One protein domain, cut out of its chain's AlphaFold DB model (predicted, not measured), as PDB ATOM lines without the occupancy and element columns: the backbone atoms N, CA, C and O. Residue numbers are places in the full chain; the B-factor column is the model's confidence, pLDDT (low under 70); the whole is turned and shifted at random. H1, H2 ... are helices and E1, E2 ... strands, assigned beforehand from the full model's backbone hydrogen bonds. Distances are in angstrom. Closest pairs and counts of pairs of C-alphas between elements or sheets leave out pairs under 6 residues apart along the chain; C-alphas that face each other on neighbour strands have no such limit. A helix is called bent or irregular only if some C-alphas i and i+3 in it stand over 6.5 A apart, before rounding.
ATOM      1  N   GLU A  23      68.458   7.243 -14.750       90.69
ATOM      2  CA  GLU A  23      68.683   5.818 -15.032       90.69
ATOM      3  C   GLU A  23      67.435   5.136 -15.605       90.69
ATOM      4  O   GLU A  23      67.517   4.427 -16.610       90.69
ATOM      5  N   LYS A  24      66.257   5.395 -15.021       89.00
ATOM      6  CA  LYS A  24      64.977   4.886 -15.539       89.00
ATOM      7  C   LYS A  24      64.693   5.390 -16.952       89.00
ATOM      8  O   LYS A  24      64.268   4.610 -17.801       89.00
ATOM      9  N   LEU A  25      64.933   6.675 -17.217       88.00
ATOM     10  CA  LEU A  25      64.746   7.257 -18.545       88.00
ATOM     11  C   LEU A  25      65.680   6.613 -19.574       88.00
ATOM     12  O   LEU A  25      65.238   6.286 -20.675       88.00
ATOM     13  N   ASP A  26      66.946   6.399 -19.222       90.56
ATOM     14  CA  ASP A  26      67.921   5.759 -20.106       90.56
ATOM     15  C   ASP A  26      67.569   4.288 -20.371       90.56
ATOM     16  O   ASP A  26      67.696   3.820 -21.505       90.56
ATOM     17  N   ALA A  27      67.055   3.566 -19.370       90.50
ATOM     18  CA  ALA A  27      66.541   2.209 -19.546       90.50
ATOM     19  C   ALA A  27      65.344   2.168 -20.513       90.50
ATOM     20  O   ALA A  27      65.329   1.355 -21.437       90.50
ATOM     21  N   ILE A  28      64.386   3.091 -20.366       89.94
ATOM     22  CA  ILE A  28      63.226   3.203 -21.265       89.94
ATOM     23  C   ILE A  28      63.671   3.549 -22.689       89.94
ATOM     24  O   ILE A  28      63.180   2.954 -23.645       89.94
ATOM     25  N   LYS A  29      64.628   4.470 -22.854       90.44
ATOM     26  CA  LYS A  29      65.188   4.823 -24.170       90.44
ATOM     27  C   LYS A  29      65.834   3.621 -24.857       90.44
ATOM     28  O   LYS A  29      65.616   3.414 -26.049       90.44
ATOM     29  N   LYS A  30      66.602   2.820 -24.111       91.06
ATOM     30  CA  LYS A  30      67.212   1.582 -24.622       91.06
ATOM     31  C   LYS A  30      66.152   0.557 -25.020       91.06
ATOM     32  O   LYS A  30      66.236   0.005 -26.112       91.06
ATOM     33  N   GLN A  31      65.143   0.349 -24.176       89.88
ATOM     34  CA  GLN A  31      64.036  -0.561 -24.464       89.88
ATOM     35  C   GLN A  31      63.260  -0.127 -25.714       89.88
ATOM     36  O   GLN A  31      63.002  -0.944 -26.590       89.88
ATOM     37  N   PHE A  32      62.948   1.164 -25.836       91.12
ATOM     38  CA  PHE A  32      62.285   1.728 -27.010       91.12
ATOM     39  C   PHE A  32      63.080   1.476 -28.297       91.12
ATOM     40  O   PHE A  32      62.514   1.021 -29.286       91.12
ATOM     41  N   ALA A  33      64.392   1.729 -28.279       89.19
ATOM     42  CA  ALA A  33      65.253   1.487 -29.433       89.19
ATOM     43  C   ALA A  33      65.331  -0.005 -29.799       89.19
ATOM     44  O   ALA A  33      65.278  -0.342 -30.980       89.19
ATOM     45  N   SER A  34      65.412  -0.891 -28.800       89.62
ATOM     46  CA  SER A  34      65.378  -2.344 -29.009       89.62
ATOM     47  C   SER A  34      64.069  -2.772 -29.672       89.62
ATOM     48  O   SER A  34      64.092  -3.373 -30.739       89.62
ATOM     49  N   ASN A  35      62.933  -2.365 -29.105       90.31
ATOM     50  CA  ASN A  35      61.612  -2.747 -29.597       90.31
ATOM     51  C   ASN A  35      61.332  -2.197 -31.010       90.31
ATOM     52  O   ASN A  35      60.688  -2.870 -31.811       90.31
ATOM     53  N   LEU A  36      61.825  -0.997 -31.350       87.19
ATOM     54  CA  LEU A  36      61.735  -0.467 -32.718       87.19
ATOM     55  C   LEU A  36      62.602  -1.240 -33.715       87.19
ATOM     56  O   LEU A  36      62.189  -1.419 -34.861       87.19
ATOM     57  N   ASN A  37      63.791  -1.686 -33.306       86.62
ATOM     58  CA  ASN A  37      64.621  -2.543 -34.147       86.62
ATOM     59  C   ASN A  37      63.963  -3.912 -34.350       86.62
ATOM     60  O   ASN A  37      63.936  -4.405 -35.472       86.62
ATOM     61  N   ASP A  38      63.360  -4.494 -33.316       85.75
ATOM     62  CA  ASP A  38      62.633  -5.760 -33.444       85.75
ATOM     63  C   ASP A  38      61.419  -5.621 -34.374       85.75
ATOM     64  O   ASP A  38      61.172  -6.492 -35.213       85.75
ATOM     65  N   LEU A  39      60.699  -4.497 -34.297       85.00
ATOM     66  CA  LEU A  39      59.616  -4.154 -35.223       85.00
ATOM     67  C   LEU A  39      60.118  -4.005 -36.668       85.00
ATOM     68  O   LEU A  39      59.409  -4.345 -37.612       85.00
ATOM     69  N   PHE A  40      61.345  -3.517 -36.873       80.31
ATOM     70  CA  PHE A  40      61.913  -3.386 -38.213       80.31
ATOM     71  C   PHE A  40      62.004  -4.740 -38.933       80.31
ATOM     72  O   PHE A  40      61.665  -4.814 -40.119       80.31
ATOM     73  N   PHE A  41      62.388  -5.801 -38.216       78.81
ATOM     74  CA  PHE A  41      62.514  -7.158 -38.759       78.81
ATOM     75  C   PHE A  41      61.190  -7.935 -38.811       78.81
ATOM     76  O   PHE A  41      61.099  -8.921 -39.540       78.81
ATOM     77  N   ASN A  42      60.166  -7.503 -38.070       77.00
ATOM     78  CA  ASN A  42      58.878  -8.186 -37.965       77.00
ATOM     79  C   ASN A  42      57.761  -7.370 -38.628       77.00
ATOM     80  O   ASN A  42      57.192  -6.465 -38.024       77.00
ATOM     81  N   GLU A  43      57.432  -7.700 -39.878       70.06
ATOM     82  CA  GLU A  43      56.311  -7.073 -40.590       70.06
ATOM     83  C   GLU A  43      54.962  -7.669 -40.158       70.06
ATOM     84  O   GLU A  43      54.891  -8.835 -39.768       70.06
ATOM     85  N   GLU A  44      53.904  -6.850 -40.212       73.62
ATOM     86  CA  GLU A  44      52.502  -7.260 -39.995       73.62
ATOM     87  C   GLU A  44      52.197  -7.868 -38.614       73.62
ATOM     88  O   GLU A  44      51.250  -8.638 -38.448       73.62
ATOM     89  N   ARG A  45      52.972  -7.498 -37.589       79.06
ATOM     90  CA  ARG A  45      52.701  -7.868 -36.195       79.06
ATOM     91  C   ARG A  45      52.637  -6.647 -35.294       79.06
ATOM     92  O   ARG A  45      53.468  -5.748 -35.397       79.06
ATOM     93  N   ASP A  46      51.666  -6.658 -34.385       81.81
ATOM     94  CA  ASP A  46      51.601  -5.699 -33.288       81.81
ATOM     95  C   ASP A  46      52.697  -6.011 -32.269       81.81
ATOM     96  O   ASP A  46      52.755  -7.101 -31.692       81.81
ATOM     97  N   CYS A  47      53.575  -5.042 -32.034       85.19
ATOM     98  CA  CYS A  47      54.620  -5.138 -31.025       85.19
ATOM     99  C   CYS A  47      54.367  -4.129 -29.908       85.19
ATOM    100  O   CYS A  47      54.215  -2.931 -30.154       85.19
ATOM    101  N   LYS A  48      54.379  -4.603 -28.657       90.81
ATOM    102  CA  LYS A  48      54.333  -3.727 -27.484       90.81
ATOM    103  C   LYS A  48      55.615  -2.905 -27.419       90.81
ATOM    104  O   LYS A  48      56.701  -3.451 -27.240       90.81
ATOM    105  N   LEU A  49      55.479  -1.588 -27.513       90.06
ATOM    106  CA  LEU A  49      56.613  -0.675 -27.541       90.06
ATOM    107  C   LEU A  49      57.001  -0.209 -26.139       90.06
ATOM    108  O   LEU A  49      58.159  -0.340 -25.753       90.06
ATOM    109  N   LEU A  50      56.049   0.347 -25.386       92.25
ATOM    110  CA  LEU A  50      56.254   0.839 -24.020       92.25
ATOM    111  C   LEU A  50      54.924   1.087 -23.299       92.25
ATOM    112  O   LEU A  50      53.854   1.052 -23.905       92.25
ATOM    113  N   GLU A  51      55.000   1.369 -22.001       91.44
ATOM    114  CA  GLU A  51      53.875   1.868 -21.207       91.44
ATOM    115  C   GLU A  51      54.071   3.357 -20.905       91.44
ATOM    116  O   GLU A  51      55.153   3.777 -20.492       91.44
ATOM    117  N   TYR A  52      53.028   4.166 -21.103       90.62
ATOM    118  CA  TYR A  52      53.082   5.611 -20.906       90.62
ATOM    119  C   TYR A  52      51.750   6.163 -20.398       90.62
ATOM    120  O   TYR A  52      50.715   5.979 -21.032       90.62
ATOM    121  N   LYS A  53      51.775   6.855 -19.250       89.50
ATOM    122  CA  LYS A  53      50.605   7.527 -18.641       89.50
ATOM    123  C   LYS A  53      49.332   6.657 -18.573       89.50
ATOM    124  O   LYS A  53      48.239   7.139 -18.840       89.50
ATOM    125  N   GLY A  54      49.475   5.377 -18.220       89.50
ATOM    126  CA  GLY A  54      48.348   4.435 -18.107       89.50
ATOM    127  C   GLY A  54      47.944   3.743 -19.414       89.50
ATOM    128  O   GLY A  54      47.038   2.913 -19.404       89.50
ATOM    129  N   PHE A  55      48.637   4.027 -20.518       92.81
ATOM    130  CA  PHE A  55      48.434   3.370 -21.805       92.81
ATOM    131  C   PHE A  55      49.565   2.396 -22.121       92.81
ATOM    132  O   PHE A  55      50.739   2.674 -21.870       92.81
ATOM    133  N   VAL A  56      49.207   1.271 -22.726       93.69
ATOM    134  CA  VAL A  56      50.117   0.395 -23.457       93.69
ATOM    135  C   VAL A  56      50.185   0.917 -24.887       93.69
ATOM    136  O   VAL A  56      49.160   1.010 -25.561       93.69
ATOM    137  N   VAL A  57      51.381   1.290 -25.335       93.94
ATOM    138  CA  VAL A  57      51.605   1.750 -26.706       93.94
ATOM    139  C   VAL A  57      52.097   0.579 -27.537       93.94
ATOM    140  O   VAL A  57      53.175   0.040 -27.272       93.94
ATOM    141  N   ASN A  58      51.314   0.204 -28.540       92.44
ATOM    142  CA  ASN A  58      51.666  -0.812 -29.518       92.44
ATOM    143  C   ASN A  58      52.082  -0.143 -30.825       92.44
ATOM    144  O   ASN A  58      51.682   0.984 -31.122       92.44
ATOM    145  N   ALA A  59      52.914  -0.836 -31.587       91.56
ATOM    146  CA  ALA A  59      53.386  -0.400 -32.884       91.56
ATOM    147  C   ALA A  59      53.072  -1.473 -33.921       91.56
ATOM    148  O   ALA A  59      53.370  -2.648 -33.708       91.56
ATOM    149  N   TYR A  60      52.522  -1.037 -35.046       89.19
ATOM    150  CA  TYR A  60      52.227  -1.868 -36.196       89.19
ATOM    151  C   TYR A  60      52.994  -1.344 -37.406       89.19
ATOM    152  O   TYR A  60      52.880  -0.171 -37.777       89.19
ATOM    153  N   LYS A  61      53.793  -2.209 -38.032       87.44
ATOM    154  CA  LYS A  61      54.563  -1.875 -39.232       87.44
ATOM    155  C   LYS A  61      53.891  -2.466 -40.463       87.44
ATOM    156  O   LYS A  61      53.723  -3.676 -40.586       87.44
ATOM    157  N   THR A  62      53.624  -1.593 -41.424       83.62
ATOM    158  CA  THR A  62      53.307  -1.955 -42.809       83.62
ATOM    159  C   THR A  62      54.496  -1.648 -43.715       83.62
ATOM    160  O   THR A  62      55.441  -0.953 -43.331       83.62
ATOM    161  N   LYS A  63      54.406  -2.063 -44.981       80.31
ATOM    162  CA  LYS A  63      55.383  -1.727 -46.028       80.31
ATOM    163  C   LYS A  63      55.656  -0.220 -46.181       80.31
ATOM    164  O   LYS A  63      56.746   0.166 -46.609       80.31
ATOM    165  N   TYR A  64      54.675   0.628 -45.866       83.62
ATOM    166  CA  TYR A  64      54.708   2.062 -46.178       83.62
ATOM    167  C   TYR A  64      54.666   2.975 -44.955       83.62
ATOM    168  O   TYR A  64      54.932   4.168 -45.090       83.62
ATOM    169  N   GLN A  65      54.312   2.461 -43.781       87.38
ATOM    170  CA  GLN A  65      54.171   3.267 -42.574       87.38
ATOM    171  C   GLN A  65      54.286   2.425 -41.305       87.38
ATOM    172  O   GLN A  65      53.968   1.236 -41.309       87.38
ATOM    173  N   VAL A  66      54.688   3.079 -40.220       89.06
ATOM    174  CA  VAL A  66      54.524   2.589 -38.852       89.06
ATOM    175  C   VAL A  66      53.408   3.387 -38.201       89.06
ATOM    176  O   VAL A  66      53.419   4.620 -38.209       89.06
ATOM    177  N   GLU A  67      52.441   2.674 -37.652       91.62
ATOM    178  CA  GLU A  67      51.314   3.221 -36.917       91.62
ATOM    179  C   GLU A  67      51.437   2.818 -35.453       91.62
ATOM    180  O   GLU A  67      51.792   1.682 -35.148       91.62
ATOM    181  N   PHE A  68      51.168   3.755 -34.547       93.25
ATOM    182  CA  PHE A  68      51.139   3.461 -33.120       93.25
ATOM    183  C   PHE A  68      49.720   3.578 -32.580       93.25
ATOM    184  O   PHE A  68      49.040   4.585 -32.802       93.25
ATOM    185  N   SER A  69      49.314   2.571 -31.817       93.25
ATOM    186  CA  SER A  69      48.025   2.510 -31.143       93.25
ATOM    187  C   SER A  69      48.212   2.548 -29.628       93.25
ATOM    188  O   SER A  69      49.215   2.090 -29.077       93.25
ATOM    189  N   LEU A  70      47.253   3.156 -28.939       94.31
ATOM    190  CA  LEU A  70      47.213   3.284 -27.491       94.31
ATOM    191  C   LEU A  70      46.067   2.429 -26.972       94.31
ATOM    192  O   LEU A  70      44.922   2.624 -27.370       94.31
ATOM    193  N   SER A  71      46.370   1.519 -26.054       93.12
ATOM    194  CA  SER A  71      45.360   0.724 -25.356       93.12
ATOM    195  C   SER A  71      45.395   1.040 -23.863       93.12
ATOM    196  O   SER A  71      46.490   1.100 -23.294       93.12
ATOM    197  N   PRO A  72      44.253   1.276 -23.194       92.44
ATOM    198  CA  PRO A  72      44.222   1.412 -21.743       92.44
ATOM    199  C   PRO A  72      44.809   0.163 -21.080       92.44
ATOM    200  O   PRO A  72      44.497  -0.957 -21.481       92.44
ATOM    201  N   LYS A  73      45.635   0.337 -20.046       88.88
ATOM    202  CA  LYS A  73      46.256  -0.797 -19.339       88.88
ATOM    203  C   LYS A  73      45.226  -1.773 -18.760       88.88
ATOM    204  O   LYS A  73      45.470  -2.976 -18.755       88.88
ATOM    205  N   ASP A  74      44.082  -1.251 -18.333       89.50
ATOM    206  CA  ASP A  74      43.000  -2.033 -17.730       89.50
ATOM    207  C   ASP A  74      42.100  -2.714 -18.773       89.50
ATOM    208  O   ASP A  74      41.358  -3.637 -18.444       89.50
ATOM    209  N   ASN A  75      42.149  -2.274 -20.035       85.69
ATOM    210  CA  ASN A  75      41.333  -2.833 -21.106       85.69
ATOM    211  C   ASN A  75      42.112  -2.888 -22.434       85.69
ATOM    212  O   ASN A  75      41.989  -1.983 -23.265       85.69
ATOM    213  N   PRO A  76      42.888  -3.963 -22.662       81.12
ATOM    214  CA  PRO A  76      43.739  -4.092 -23.843       81.12
ATOM    215  C   PRO A  76      42.955  -4.302 -25.147       81.12
ATOM    216  O   PRO A  76      43.538  -4.203 -26.220       81.12
ATOM    217  N   ASN A  77      41.649  -4.581 -25.079       85.06
ATOM    218  CA  ASN A  77      40.816  -4.805 -26.265       85.06
ATOM    219  C   ASN A  77      40.407  -3.499 -26.959       85.06
ATOM    220  O   ASN A  77      39.902  -3.527 -28.081       85.06
ATOM    221  N   ILE A  78      40.585  -2.356 -26.293       86.81
ATOM    222  CA  ILE A  78      40.290  -1.043 -26.859       86.81
ATOM    223  C   ILE A  78      41.594  -0.451 -27.370       86.81
ATOM    224  O   ILE A  78      42.447  -0.061 -26.578       86.81
ATOM    225  N   ALA A  79      41.717  -0.334 -28.689       89.88
ATOM    226  CA  ALA A  79      42.835   0.336 -29.332       89.88
ATOM    227  C   ALA A  79      42.388   1.687 -29.901       89.88
ATOM    228  O   ALA A  79      41.441   1.775 -30.683       89.88
ATOM    229  N   TYR A  80      43.094   2.746 -29.521       90.56
ATOM    230  CA  TYR A  80      42.962   4.073 -30.103       90.56
ATOM    231  C   TYR A  80      44.191   4.383 -30.959       90.56
ATOM    232  O   TYR A  80      45.302   4.454 -30.437       90.56
ATOM    233  N   SER A  81      43.992   4.602 -32.259       91.75
ATOM    234  CA  SER A  81      45.057   4.962 -33.205       91.75
ATOM    235  C   SER A  81      44.985   6.447 -33.580       91.75
ATOM    236  O   SER A  81      44.251   6.831 -34.495       91.75
ATOM    237  N   PRO A  82      45.708   7.331 -32.875       91.44
ATOM    238  CA  PRO A  82      45.694   8.757 -33.171       91.44
ATOM    239  C   PRO A  82      46.430   9.077 -34.479       91.44
ATOM    240  O   PRO A  82      47.564   8.657 -34.709       91.44
ATOM    241  N   SER A  83      45.831   9.928 -35.316       89.81
ATOM    242  CA  SER A  83      46.346  10.241 -36.661       89.81
ATOM    243  C   SER A  83      47.741  10.884 -36.673       89.81
ATOM    244  O   SER A  83      48.464  10.789 -37.663       89.81
ATOM    245  N   ASN A  84      48.148  11.552 -35.587       91.25
ATOM    246  CA  ASN A  84      49.475  12.167 -35.458       91.25
ATOM    247  C   ASN A  84      50.588  11.168 -35.083       91.25
ATOM    248  O   ASN A  84      51.765  11.547 -35.079       91.25
ATOM    249  N   MET A  85      50.225   9.914 -34.799       92.06
ATOM    250  CA  MET A  85      51.130   8.807 -34.482       92.06
ATOM    251  C   MET A  85      51.316   7.851 -35.667       92.06
ATOM    252  O   MET A  85      51.580   6.666 -35.492       92.06
ATOM    253  N   ILE A  86      51.207   8.374 -36.887       90.81
ATOM    254  CA  ILE A  86      51.524   7.643 -38.112       90.81
ATOM    255  C   ILE A  86      52.819   8.213 -38.688       90.81
ATOM    256  O   ILE A  86      52.937   9.414 -38.955       90.81
ATOM    257  N   TYR A  87      53.796   7.335 -38.885       87.62
ATOM    258  CA  TYR A  87      55.088   7.637 -39.482       87.62
ATOM    259  C   TYR A  87      55.147   6.971 -40.844       87.62
ATOM    260  O   TYR A  87      55.277   5.755 -40.955       87.62
ATOM    261  N   LYS A  88      55.020   7.777 -41.894       86.31
ATOM    262  CA  LYS A  88      55.117   7.295 -43.269       86.31
ATOM    263  C   LYS A  88      56.581   7.092 -43.637       86.31
ATOM    264  O   LYS A  88      57.449   7.816 -43.153       86.31
ATOM    265  N   LYS A  89      56.837   6.112 -44.498       73.12
ATOM    266  CA  LYS A  89      58.167   5.797 -45.004       73.12
ATOM    267  C   LYS A  89      58.772   7.030 -45.676       73.12
ATOM    268  O   LYS A  89      58.255   7.514 -46.683       73.12
ATOM    269  N   PHE A  90      59.883   7.497 -45.122       60.34
ATOM    270  CA  PHE A  90      60.848   8.321 -45.839       60.34
ATOM    271  C   PHE A  90      61.768   7.390 -46.642       60.34
ATOM    272  O   PHE A  90      61.763   6.181 -46.433       60.34
ATOM    273  N   SER A  91      62.505   7.912 -47.615       57.88
ATOM    274  CA  SER A  91      63.283   7.167 -48.624       57.88
ATOM    275  C   SER A  91      64.296   6.126 -48.101       57.88
ATOM    276  O   SER A  91      64.934   5.451 -48.909       57.88
ATOM    277  N   SER A  92      64.456   5.958 -46.787       61.09
ATOM    278  CA  SER A  92      65.393   5.041 -46.149       61.09
ATOM    279  C   SER A  92      64.889   3.595 -46.035       61.09
ATOM    280  O   SER A  92      63.693   3.292 -45.974       61.09
ATOM    281  N   TYR A  93      65.855   2.671 -46.008       65.38
ATOM    282  CA  TYR A  93      65.621   1.239 -45.822       65.38
ATOM    283  C   TYR A  93      65.151   0.919 -44.393       65.38
ATOM    284  O   TYR A  93      64.211   0.147 -44.250       65.38
ATOM    285  N   ASN A  94      65.717   1.569 -43.362       70.50
ATOM    286  CA  ASN A  94      65.320   1.435 -41.951       70.50
ATOM    287  C   ASN A  94      64.743   2.747 -41.383       70.50
ATOM    288  O   ASN A  94      65.353   3.407 -40.543       70.50
ATOM    289  N   PHE A  95      63.544   3.120 -41.832       72.12
ATOM    290  CA  PHE A  95      62.862   4.336 -41.368       72.12
ATOM    291  C   PHE A  95      62.399   4.260 -39.898       72.12
ATOM    292  O   PHE A  95      62.108   5.291 -39.294       72.12
ATOM    293  N   CYS A  96      62.361   3.066 -39.287       75.25
ATOM    294  CA  CYS A  96      62.084   2.911 -37.852       75.25
ATOM    295  C   CYS A  96      63.186   3.566 -37.001       75.25
ATOM    296  O   CYS A  96      62.885   4.194 -35.987       75.25
ATOM    297  N   ALA A  97      64.443   3.510 -37.454       75.44
ATOM    298  CA  ALA A  97      65.573   4.155 -36.785       75.44
ATOM    299  C   ALA A  97      65.515   5.696 -36.816       75.44
ATOM    300  O   ALA A  97      66.177   6.360 -36.019       75.44
ATOM    301  N   GLU A  98      64.710   6.289 -37.705       80.94
ATOM    302  CA  GLU A  98      64.535   7.746 -37.780       80.94
ATOM    303  C   GLU A  98      63.598   8.288 -36.688       80.94
ATOM    304  O   GLU A  98      63.570   9.496 -36.421       80.94
ATOM    305  N   ILE A  99      62.838   7.410 -36.024       87.06
ATOM    306  CA  ILE A  99      61.892   7.792 -34.976       87.06
ATOM    307  C   ILE A  99      62.664   8.141 -33.699       87.06
ATOM    308  O   ILE A  99      62.980   7.300 -32.860       87.06
ATOM    309  N   LYS A 100      62.943   9.435 -33.523       90.06
ATOM    310  CA  LYS A 100      63.575   9.961 -32.306       90.06
ATOM    311  C   LYS A 100      62.629   9.854 -31.110       90.06
ATOM    312  O   LYS A 100      61.514  10.375 -31.162       90.06
ATOM    313  N   PHE A 101      63.123   9.291 -30.009       90.50
ATOM    314  CA  PHE A 101      62.365   9.097 -28.767       90.50
ATOM    315  C   PHE A 101      61.686  10.379 -28.258       90.50
ATOM    316  O   PHE A 101      60.483  10.386 -28.016       90.50
ATOM    317  N   ASP A 102      62.417  11.495 -28.174       91.25
ATOM    318  CA  ASP A 102      61.857  12.752 -27.654       91.25
ATOM    319  C   ASP A 102      60.758  13.323 -28.570       91.25
ATOM    320  O   ASP A 102      59.780  13.910 -28.108       91.25
ATOM    321  N   GLY A 103      60.902  13.142 -29.889       92.06
ATOM    322  CA  GLY A 103      59.895  13.552 -30.868       92.06
ATOM    323  C   GLY A 103      58.646  12.674 -30.808       92.06
ATOM    324  O   GLY A 103      57.529  13.185 -30.894       92.06
ATOM    325  N   PHE A 104      58.841  11.369 -30.617       93.06
ATOM    326  CA  PHE A 104      57.773  10.405 -30.381       93.06
ATOM    327  C   PHE A 104      56.984  10.742 -29.112       93.06
ATOM    328  O   PHE A 104      55.767  10.891 -29.189       93.06
ATOM    329  N   LEU A 105      57.656  10.975 -27.978       93.12
ATOM    330  CA  LEU A 105      56.986  11.331 -26.725       93.12
ATOM    331  C   LEU A 105      56.170  12.618 -26.844       93.12
ATOM    332  O   LEU A 105      55.032  12.653 -26.389       93.12
ATOM    333  N   LYS A 106      56.689  13.651 -27.521       94.31
ATOM    334  CA  LYS A 106      55.929  14.889 -27.769       94.31
ATOM    335  C   LYS A 106      54.648  14.637 -28.566       94.31
ATOM    336  O   LYS A 106      53.608  15.219 -28.267       94.31
ATOM    337  N   ARG A 107      54.702  13.783 -29.594       94.12
ATOM    338  CA  ARG A 107      53.510  13.415 -30.376       94.12
ATOM    339  C   ARG A 107      52.530  12.589 -29.547       94.12
ATOM    340  O   ARG A 107      51.331  12.848 -29.625       94.12
ATOM    341  N   LEU A 108      53.040  11.669 -28.736       94.19
ATOM    342  CA  LEU A 108      52.246  10.840 -27.837       94.19
ATOM    343  C   LEU A 108      51.532  11.691 -26.777       94.19
ATOM    344  O   LEU A 108      50.328  11.554 -26.590       94.19
ATOM    345  N   ASP A 109      52.236  12.637 -26.153       94.50
ATOM    346  CA  ASP A 109      51.655  13.598 -25.212       94.50
ATOM    347  C   ASP A 109      50.567  14.448 -25.862       94.50
ATOM    348  O   ASP A 109      49.491  14.621 -25.289       94.50
ATOM    349  N   ASN A 110      50.809  14.942 -27.078       94.56
ATOM    350  CA  ASN A 110      49.809  15.700 -27.824       94.56
ATOM    351  C   ASN A 110      48.570  14.854 -28.155       94.56
ATOM    352  O   ASN A 110      47.460  15.377 -28.116       94.56
ATOM    353  N   ALA A 111      48.746  13.565 -28.467       93.75
ATOM    354  CA  ALA A 111      47.635  12.652 -28.726       93.75
ATOM    355  C   ALA A 111      46.793  12.427 -27.461       93.75
ATOM    356  O   ALA A 111      45.576  12.573 -27.500       93.75
ATOM    357  N   ILE A 112      47.447  12.148 -26.330       93.44
ATOM    358  CA  ILE A 112      46.779  11.932 -25.038       93.44
ATOM    359  C   ILE A 112      46.069  13.208 -24.570       93.44
ATOM    360  O   ILE A 112      44.936  13.147 -24.105       93.44
ATOM    361  N   THR A 113      46.693  14.377 -24.735       93.62
ATOM    362  CA  THR A 113      46.114  15.662 -24.305       93.62
ATOM    363  C   THR A 113      44.855  16.022 -25.097       93.62
ATOM    364  O   THR A 113      43.915  16.568 -24.530       93.62
ATOM    365  N   LYS A 114      44.804  15.680 -26.392       93.69
ATOM    366  CA  LYS A 114      43.641  15.916 -27.268       93.69
ATOM    367  C   LYS A 114      42.562  14.835 -27.172       93.69
ATOM    368  O   LYS A 114      41.485  14.996 -27.745       93.69
ATOM    369  N   LEU A 115      42.830  13.739 -26.464       92.12
ATOM    370  CA  LEU A 115      41.905  12.616 -26.347       92.12
ATOM    371  C   LEU A 115      40.531  13.025 -25.773       92.12
ATOM    372  O   LEU A 115      39.530  12.635 -26.368       92.12
ATOM    373  N   PRO A 116      40.428  13.850 -24.707       92.81
ATOM    374  CA  PRO A 116      39.127  14.264 -24.173       92.81
ATOM    375  C   PRO A 116      38.297  15.095 -25.159       92.81
ATOM    376  O   PRO A 116      37.080  14.943 -25.218       92.81
ATOM    377  N   GLU A 117      38.941  15.958 -25.951       94.25
ATOM    378  CA  GLU A 117      38.265  16.741 -26.996       94.25
ATOM    379  C   GLU A 117      37.706  15.822 -28.085       94.25
ATOM    380  O   GLU A 117      36.557  15.971 -28.494       94.25
ATOM    381  N   LYS A 118      38.494  14.822 -28.502       91.62
ATOM    382  CA  LYS A 118      38.071  13.820 -29.485       91.62
ATOM    383  C   LYS A 118      36.936  12.936 -28.978       91.62
ATOM    384  O   LYS A 118      36.047  12.611 -29.757       91.62
ATOM    385  N   ILE A 119      36.937  12.578 -27.693       92.94
ATOM    386  CA  ILE A 119      35.830  11.841 -27.067       92.94
ATOM    387  C   ILE A 119      34.538  12.661 -27.161       92.94
ATOM    388  O   ILE A 119      33.552  12.156 -27.691       92.94
ATOM    389  N   LYS A 120      34.562  13.941 -26.766       95.56
ATOM    390  CA  LYS A 120      33.387  14.827 -26.861       95.56
ATOM    391  C   LYS A 120      32.892  15.014 -28.299       95.56
ATOM    392  O   LYS A 120      31.691  15.021 -28.549       95.56
ATOM    393  N   GLU A 121      33.808  15.166 -29.256       95.12
ATOM    394  CA  GLU A 121      33.470  15.270 -30.684       95.12
ATOM    395  C   GLU A 121      32.735  14.012 -31.180       95.12
ATOM    396  O   GLU A 121      31.710  14.115 -31.859       95.12
ATOM    397  N   LEU A 122      33.219  12.825 -30.797       94.44
ATOM    398  CA  LEU A 122      32.591  11.550 -31.141       94.44
ATOM    399  C   LEU A 122      31.238  11.357 -30.444       94.44
ATOM    400  O   LEU A 122      30.302  10.889 -31.086       94.44
ATOM    401  N   GLU A 123      31.102  11.748 -29.177       96.44
ATOM    402  CA  GLU A 123      29.828  11.706 -28.443       96.44
ATOM    403  C   GLU A 123      28.745  12.534 -29.152       96.44
ATOM    404  O   GLU A 123      27.668  12.009 -29.448       96.44
ATOM    405  N   ASN A 124      29.064  13.771 -29.544       96.81
ATOM    406  CA  ASN A 124      28.155  14.639 -30.302       96.81
ATOM    407  C   ASN A 124      27.798  14.044 -31.680       96.81
ATOM    408  O   ASN A 124      26.647  14.091 -32.127       96.81
ATOM    409  N   SER A 125      28.776  13.453 -32.377       96.56
ATOM    410  CA  SER A 125      28.528  12.775 -33.657       96.56
ATOM    411  C   SER A 125      27.611  11.558 -33.495       96.56
ATOM    412  O   SER A 125      26.795  11.273 -34.374       96.56
ATOM    413  N   ILE A 126      27.733  10.821 -32.390       97.06
ATOM    414  CA  ILE A 126      26.880   9.668 -32.091       97.06
ATOM    415  C   ILE A 126      25.454  10.131 -31.794       97.06
ATOM    416  O   ILE A 126      24.507   9.523 -32.291       97.06
ATOM    417  N   GLU A 127      25.286  11.196 -31.013       97.00
ATOM    418  CA  GLU A 127      23.978  11.764 -30.682       97.00
ATOM    419  C   GLU A 127      23.228  12.227 -31.936       97.00
ATOM    420  O   GLU A 127      22.126  11.753 -32.214       97.00
ATOM    421  N   THR A 128      23.872  13.044 -32.770       96.25
ATOM    422  CA  THR A 128      23.296  13.505 -34.047       96.25
ATOM    423  C   THR A 128      22.949  12.346 -34.986       96.25
ATOM    424  O   THR A 128      21.896  12.345 -35.627       96.25
ATOM    425  N   THR A 129      23.788  11.307 -35.042       96.56
ATOM    426  CA  THR A 129      23.507  10.108 -35.844       96.56
ATOM    427  C   THR A 129      22.303   9.338 -35.304       96.56
ATOM    428  O   THR A 129      21.452   8.919 -36.088       96.56
ATOM    429  N   LYS A 130      22.181   9.182 -33.980       97.12
ATOM    430  CA  LYS A 130      21.015   8.551 -33.341       97.12
ATOM    431  C   LYS A 130      19.726   9.311 -33.650       97.12
ATOM    432  O   LYS A 130      18.728   8.683 -34.002       97.12
ATOM    433  N   GLU A 131      19.749  10.640 -33.580       96.31
ATOM    434  CA  GLU A 131      18.599  11.462 -33.963       96.31
ATOM    435  C   GLU A 131      18.214  11.267 -35.430       96.31
ATOM    436  O   GLU A 131      17.032  11.138 -35.752       96.31
ATOM    437  N   ASN A 132      19.201  11.235 -36.325       95.88
ATOM    438  CA  ASN A 132      18.966  11.027 -37.748       95.88
ATOM    439  C   ASN A 132      18.389   9.637 -38.022       95.88
ATOM    440  O   ASN A 132      17.422   9.529 -38.772       95.88
ATOM    441  N   ILE A 133      18.905   8.593 -37.368       95.94
ATOM    442  CA  ILE A 133      18.329   7.246 -37.438       95.94
ATOM    443  C   ILE A 133      16.868   7.282 -36.989       95.94
ATOM    444  O   ILE A 133      16.009   6.818 -37.726       95.94
ATOM    445  N   ALA A 134      16.552   7.899 -35.846       95.31
ATOM    446  CA  ALA A 134      15.173   7.997 -35.371       95.31
ATOM    447  C   ALA A 134      14.256   8.743 -36.361       95.31
ATOM    448  O   ALA A 134      13.137   8.296 -36.629       95.31
ATOM    449  N   LYS A 135      14.728   9.853 -36.945       93.69
ATOM    450  CA  LYS A 135      14.001  10.609 -37.981       93.69
ATOM    451  C   LYS A 135      13.756   9.750 -39.226       93.69
ATOM    452  O   LYS A 135      12.631   9.699 -39.717       93.69
ATOM    453  N   TYR A 136      14.777   9.052 -39.722       91.19
ATOM    454  CA  TYR A 136      14.658   8.209 -40.911       91.19
ATOM    455  C   TYR A 136      13.803   6.966 -40.669       91.19
ATOM    456  O   TYR A 136      12.992   6.636 -41.528       91.19
TER     457      TYR A 136
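Overview. This is residues 23 to 136 of the 231 residues of the protein "Adenine specific DNA methyltransferase" of Helicobacter pylori (strain Lithuania75) (UniProt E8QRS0). A strongly twisted sheet of E1 to E4 has the long helix H1 packed along E1 and E2; the bent helix H3 passes beside the strands with its first arm, and its residues 119 to 136 stick out as a long free arm. The printed part has 114 residues, with three named helices and four named strands in the order H1 E1 E2 E3 E4 H2 H3; the class is mixed, and the sheet, E1 E2 E3 E4, is antiparallel. The whole is loose, with a radius of gyration of the C-alphas of 16.7 A, and spans 54 by 33 by 23 A.

Arrangement. E1, residues 46 to 52, E2, 55 to 61, E3, 65 to 72, and E4, 86 to 88, form a meander, each strand the antiparallel neighbour and hairpin partner of the one before. Within hydrogen-bond range are N 49 and O 57, 2.8 A, N 58 and O 69, 2.9 A, and N 66 and O 87, 2.8 A. H1, residues 23 to 41, is on the sheet over E1 and E2, its height over the sheet 8.9 A; the closest C-alphas of H1 and E1 are those of Asn 35 and Leu 49, 5.8 A. H3, residues 101 to 136, was assigned as one helix by its hydrogen bonds but is bent, with C-alphas 113 and 116 7.1 A apart; its arms H3a, 101 to 113, and H3b, 116 to 136, stand at a steep tilt of 45 degrees. H1 and H3a are on one face of the sheet, two layers, and H3a is only just over none of the strands, with 2 C-alphas falling on E2. H2, residues 95 to 98, only grazes the sheet and touches H1, at residues 33 to 40 alone; the closest C-alphas are those of Leu 36 and Cys 96, 6.2 A. Every O i to N i+4 pair is within hydrogen-bond range in H1, H3a and H3b; H2 is too short for one.

Along the chain. H1 begins at C-alpha 23, (68.683, 5.818, -15.032), and is 27.7 A long; E3 is 23.2 A. H3b, 30.3 A, ends at C-alpha 136, (14.658, 8.209, -40.911).

Size, cuts and confidence. The C-alphas of Glu 23 and Tyr 136, 60.0 A, are the two farthest apart. The printed part has no cut; the link from E3 to E4 is long. Residues 90 to 93 are under 70 in pLDDT.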